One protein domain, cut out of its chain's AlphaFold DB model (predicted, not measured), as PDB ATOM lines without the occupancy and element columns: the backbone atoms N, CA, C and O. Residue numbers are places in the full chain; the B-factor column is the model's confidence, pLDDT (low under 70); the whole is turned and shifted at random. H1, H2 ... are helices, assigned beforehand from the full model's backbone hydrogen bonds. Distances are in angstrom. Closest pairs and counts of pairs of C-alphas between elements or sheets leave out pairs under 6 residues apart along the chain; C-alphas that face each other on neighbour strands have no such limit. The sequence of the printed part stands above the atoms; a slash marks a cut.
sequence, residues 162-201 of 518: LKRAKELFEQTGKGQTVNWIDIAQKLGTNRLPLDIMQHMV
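This is residues 162 to 201 of the 518 residues of an uncharacterized protein of Peniophora sp. CBMAI 1063 (UniProt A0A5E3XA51). Three short helices make a small crossed cluster, their centres at the corners of a triangle, with H1, H2 and H3 each touching the other two. The links loop out towards opposite ends of the longest axis, residues 172 to 179 between H1 and H2 at one end and residues 188 to 192 between H2 and H3 at the other. The printed part has 40 residues with three named helices, in the order H1, H2, H3, and no named strand; the class is all helix. The whole is compact, with a radius of gyration of the C-alphas of 9.0 A, yet elongated in outline, spanning 26 by 17 by 16 A.

The longest helix by residues is H1, residues 162 to 171. It touches H2, residues 180 to 187, where the closest C-alphas, those of Ala 165 and Leu 187, are 6.3 A apart. H1 and H2 run opposite ways at a steep tilt of 58 degrees. H1 also touches H3, residues 193 to 200, with the closest C-alphas those of Lys 166 and Met 200, 6.8 A apart. The lines of H1 and H3 are about perpendicular, at 87 degrees. H2 and H3 touch as well, with the closest C-alphas those of Trp 180 and Pro 193, 4.9 A apart, and their lines are about perpendicular at 81 degrees. The helix packing is mostly crossed, that is, the touching helices do not run at shallow tilts to each other. In H2 and H3 every O i to N i+4 pair is within hydrogen-bond range; in H1 5 of 6 are.

H1 has 10 residues and measures 14.3 A from C-alpha 162 at (141.969, 158.893, 157.905) to C-alpha 171 at (142.545, 157.004, 143.749). H2 has 8 residues and measures 10.2 A from first to last C-alpha, beginning at C-alpha 180 at (137.957, 147.563, 150.424). H3, also of 8 residues, measures 10.5 A and ends with C-alpha 200 at (134.722, 156.613, 153.873).

The two C-alphas farthest apart, those of Gly 175 and Asn 190, are 26.2 A apart, while those of Leu 162 and Val 201, the first and last printed, are 12.4 A apart. The printed part has no cut. The link from H1 to H2, 8 residues, is short, and the link from H2 to H3, 5 residues, is tight. The mean pLDDT of the printed part is 83.9, and the model's confidence is low, under 70, at residues 173 to 175.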
ATOM      1  N   LEU A 162     143.161 158.358 158.581       88.69
ATOM      2  CA  LEU A 162     141.969 158.893 157.905       88.69
ATOM      3  C   LEU A 162     142.268 159.754 156.670       88.69
ATOM      4  O   LEU A 162     141.375 159.923 155.838       88.69
ATOM      5  N   LYS A 163     143.460 160.350 156.551       90.44
ATOM      6  CA  LYS A 163     143.875 161.091 155.348       90.44
ATOM      7  C   LYS A 163     144.294 160.111 154.254       90.44
ATOM      8  O   LYS A 163     143.729 160.147 153.166       90.44
ATOM      9  N   ARG A 164     145.190 159.177 154.583       89.94
ATOM     10  CA  ARG A 164     145.691 158.142 153.667       89.94
ATOM     11  C   ARG A 164     144.571 157.237 153.145       89.94
ATOM     12  O   ARG A 164     144.545 156.929 151.959       89.94
ATOM     13  N   ALA A 165     143.605 156.866 153.989       88.00
ATOM     14  CA  ALA A 165     142.443 156.081 153.564       88.00
ATOM     15  C   ALA A 165     141.559 156.822 152.538       88.00
ATOM     16  O   ALA A 165     141.088 156.201 151.587       88.00
ATOM     17  N   LYS A 166     141.385 158.147 152.674       88.88
ATOM     18  CA  LYS A 166     140.661 158.968 151.682       88.88
ATOM     19  C   LYS A 166     141.431 159.100 150.380       88.88
ATOM     20  O   LYS A 166     140.836 158.959 149.323       88.88
ATOM     21  N   GLU A 167     142.741 159.321 150.454       89.62
ATOM     22  CA  GLU A 167     143.604 159.394 149.270       89.62
ATOM     23  C   GLU A 167     143.537 158.088 148.461       89.62
ATOM     24  O   GLU A 167     143.368 158.135 147.246       89.62
ATOM     25  N   LEU A 168     143.567 156.927 149.127       88.25
ATOM     26  CA  LEU A 168     143.392 155.612 148.492       88.25
ATOM     27  C   LEU A 168     141.977 155.399 147.923       88.25
ATOM     28  O   LEU A 168     141.826 154.836 146.837       88.25
ATOM     29  N   PHE A 169     140.938 155.861 148.623       86.19
ATOM     30  CA  PHE A 169     139.554 155.805 148.145       86.19
ATOM     31  C   PHE A 169     139.346 156.677 146.894       86.19
ATOM     32  O   PHE A 169     138.797 156.212 145.900       86.19
ATOM     33  N   GLU A 170     139.852 157.913 146.892       85.69
ATOM     34  CA  GLU A 170     139.774 158.830 145.749       85.69
ATOM     35  C   GLU A 170     140.591 158.327 144.543       85.69
ATOM     36  O   GLU A 170     140.128 158.439 143.406       85.69
ATOM     37  N   GLN A 171     141.745 157.687 144.780       83.62
ATOM     38  CA  GLN A 171     142.545 157.004 143.749       83.62
ATOM     39  C   GLN A 171     141.842 155.792 143.116       83.62
ATOM     40  O   GLN A 171     142.179 155.422 141.993       83.62
ATOM     41  N   THR A 172     140.874 155.174 143.801       79.06
ATOM     42  CA  THR A 172     140.148 153.987 143.297       79.06
ATOM     43  C   THR A 172     139.106 154.347 142.221       79.06
ATOM     44  O   THR A 172     138.617 153.474 141.511       79.06
ATOM     45  N   GLY A 173     138.838 155.644 142.017       65.12
ATOM     46  CA  GLY A 173     138.074 156.155 140.878       65.12
ATOM     47  C   GLY A 173     136.559 156.217 141.105       65.12
ATOM     48  O   GLY A 173     135.929 155.321 141.662       65.12
ATOM     49  N   LYS A 174     135.936 157.306 140.637       62.03
ATOM     50  CA  LYS A 174     134.485 157.519 140.752       62.03
ATOM     51  C   LYS A 174     133.736 156.718 139.684       62.03
ATOM     52  O   LYS A 174     133.521 157.223 138.587       62.03
ATOM     53  N   GLY A 175     133.326 155.496 140.025       65.19
ATOM     54  CA  GLY A 175     132.455 154.660 139.185       65.19
ATOM     55  C   GLY A 175     132.838 153.181 139.103       65.19
ATOM     56  O   GLY A 175     132.075 152.405 138.538       65.19
ATOM     57  N   GLN A 176     133.980 152.778 139.667       76.00
ATOM     58  CA  GLN A 176     134.376 151.372 139.771       76.00
ATOM     59  C   GLN A 176     133.969 150.790 141.136       76.00
ATOM     60  O   GLN A 176     133.838 151.521 142.120       76.00
ATOM     61  N   THR A 177     133.759 149.473 141.205       76.12
ATOM     62  CA  THR A 177     133.524 148.758 142.466       76.12
ATOM     63  C   THR A 177     134.748 148.882 143.378       76.12
ATOM     64  O   THR A 177     135.865 148.519 143.009       76.12
ATOM     65  N   VAL A 178     134.546 149.436 144.574       82.50
ATOM     66  CA  VAL A 178     135.638 149.740 145.506       82.50
ATOM     67  C   VAL A 178     136.050 148.473 146.248       82.50
ATOM     68  O   VAL A 178     135.330 148.000 147.124       82.50
ATOM     69  N   ASN A 179     137.227 147.933 145.925       87.31
ATOM     70  CA  ASN A 179     137.782 146.805 146.666       87.31
ATOM     71  C   ASN A 179     138.369 147.272 148.009       87.31
ATOM     72  O   ASN A 179     139.525 147.694 148.106       87.31
ATOM     73  N   TRP A 180     137.562 147.182 149.066       85.69
ATOM     74  CA  TRP A 180     137.957 147.563 150.424       85.69
ATOM     75  C   TRP A 180     139.114 146.722 150.987       85.69
ATOM     76  O   TRP A 180     139.845 147.214 151.849       85.69
ATOM     77  N   ILE A 181     139.332 145.500 150.481       87.12
ATOM     78  CA  ILE A 181     140.463 144.643 150.871       87.12
ATOM     79  C   ILE A 181     141.777 145.253 150.360       87.12
ATOM     80  O   ILE A 181     142.718 145.414 151.137       87.12
ATOM     81  N   ASP A 182     141.822 145.696 149.099       87.50
ATOM     82  CA  ASP A 182     143.003 146.368 148.534       87.50
ATOM     83  C   ASP A 182     143.310 147.679 149.266       87.50
ATOM     84  O   ASP A 182     144.476 148.028 149.461       87.50
ATOM     85  N   ILE A 183     142.275 148.424 149.678       86.88
ATOM     86  CA  ILE A 183     142.454 149.655 150.461       86.88
ATOM     87  C   ILE A 183     143.003 149.322 151.855       86.88
ATOM     88  O   ILE A 183     143.943 149.985 152.289       86.88
ATOM     89  N   ALA A 184     142.499 148.282 152.530       87.81
ATOM     90  CA  ALA A 184     143.025 147.832 153.821       87.81
ATOM     91  C   ALA A 184     144.511 147.435 153.734       87.81
ATOM     92  O   ALA A 184     145.322 147.889 154.546       87.81
ATOM     93  N   GLN A 185     144.887 146.672 152.702       88.00
ATOM     94  CA  GLN A 185     146.276 146.276 152.443       88.00
ATOM     95  C   GLN A 185     147.185 147.487 152.155       88.00
ATOM     96  O   GLN A 185     148.248 147.613 152.759       88.00
ATOM     97  N   LYS A 186     146.762 148.426 151.292       87.38
ATOM     98  CA  LYS A 186     147.527 149.651 150.959       87.38
ATOM     99  C   LYS A 186     147.615 150.653 152.122       87.38
ATOM    100  O   LYS A 186     148.546 151.472 152.181       87.38
ATOM    101  N   LEU A 187     146.646 150.615 153.037       87.31
ATOM    102  CA  LEU A 187     146.646 151.404 154.264       87.31
ATOM    103  C   LEU A 187     147.649 150.835 155.281       87.31
ATOM    104  O   LEU A 187     148.380 151.615 155.883       87.31
ATOM    105  N   GLY A 188     147.736 149.504 155.413       84.06
ATOM    106  CA  GLY A 188     148.769 148.813 156.202       84.06
ATOM    107  C   GLY A 188     148.621 148.947 157.724       84.06
ATOM    108  O   GLY A 188     149.573 148.727 158.467       84.06
ATOM    109  N   THR A 189     147.445 149.353 158.204       82.31
ATOM    110  CA  THR A 189     147.188 149.709 159.612       82.31
ATOM    111  C   THR A 189     146.432 148.637 160.401       82.31
ATOM    112  O   THR A 189     146.008 148.922 161.518       82.31
ATOM    113  N   ASN A 190     146.208 147.451 159.822       83.00
ATOM    114  CA  ASN A 190     145.393 146.360 160.380       83.00
ATOM    115  C   ASN A 190     143.997 146.829 160.850       83.00
ATOM    116  O   ASN A 190     143.560 146.554 161.966       83.00
ATOM    117  N   ARG A 191     143.319 147.599 159.989       84.19
ATOM    118  CA  ARG A 191     141.904 147.991 160.125       84.19
ATOM    119  C   ARG A 191     141.054 147.070 159.258       84.19
ATOM    120  O   ARG A 191     141.546 146.596 158.233       84.19
ATOM    121  N   LEU A 192     139.790 146.861 159.615       84.56
ATOM    122  CA  LEU A 192     138.908 146.043 158.791       84.56
ATOM    123  C   LEU A 192     138.548 146.790 157.496       84.56
ATOM    124  O   LEU A 192     138.344 148.009 157.531       84.56
ATOM    125  N   PRO A 193     138.366 146.073 156.371       87.12
ATOM    126  CA  PRO A 193     137.715 146.614 155.177       87.12
ATOM    127  C   PRO A 193     136.370 147.288 155.502       87.12
ATOM    128  O   PRO A 193     136.083 148.368 154.984       87.12
ATOM    129  N   LEU A 194     135.594 146.702 156.425       83.94
ATOM    130  CA  LEU A 194     134.314 147.237 156.891       83.94
ATOM    131  C   LEU A 194     134.471 148.560 157.668       83.94
ATOM    132  O   LEU A 194     133.755 149.514 157.372       83.94
ATOM    133  N   ASP A 195     135.439 148.671 158.588       85.19
ATOM    134  CA  ASP A 195     135.710 149.925 159.319       85.19
ATOM    135  C   ASP A 195     136.084 151.060 158.352       85.19
ATOM    136  O   ASP A 195     135.618 152.195 158.481       85.19
ATOM    137  N   ILE A 196     136.932 150.747 157.363       87.62
ATOM    138  CA  ILE A 196     137.332 151.686 156.311       87.62
ATOM    139  C   ILE A 196     136.091 152.124 155.525       87.62
ATOM    140  O   ILE A 196     135.871 153.327 155.366       87.62
ATOM    141  N   MET A 197     135.249 151.179 155.090       87.50
ATOM    142  CA  MET A 197     134.006 151.478 154.380       87.50
ATOM    143  C   MET A 197     133.092 152.395 155.202       87.50
ATOM    144  O   MET A 197     132.656 153.422 154.687       87.50
ATOM    145  N   GLN A 198     132.851 152.093 156.483       84.56
ATOM    146  CA  GLN A 198     131.992 152.905 157.355       84.56
ATOM    147  C   GLN A 198     132.515 154.342 157.544       84.56
ATOM    148  O   GLN A 198     131.720 155.279 157.655       84.56
ATOM    149  N   HIS A 199     133.837 154.547 157.547       83.12
ATOM    150  CA  HIS A 199     134.437 155.880 157.670       83.12
ATOM    151  C   HIS A 199     134.568 156.653 156.345       83.12
ATOM    152  O   HIS A 199     134.583 157.890 156.376       83.12
ATOM    153  N   MET A 200     134.661 155.971 155.196       84.00
ATOM    154  CA  MET A 200     134.722 156.613 153.873       84.00
ATOM    155  C   MET A 200     133.323 156.860 153.282       84.00
ATOM    156  O   MET A 200     133.035 157.961 152.803       84.00
ATOM    157  N   VAL A 201     132.427 155.870 153.353       83.50
ATOM    158  CA  VAL A 201     131.064 155.923 152.807       83.50
ATOM    159  C   VAL A 201     130.125 156.607 153.797       83.50
ATOM    160  O   VAL A 201     129.416 155.985 154.589       83.50
TER     161      VAL A 201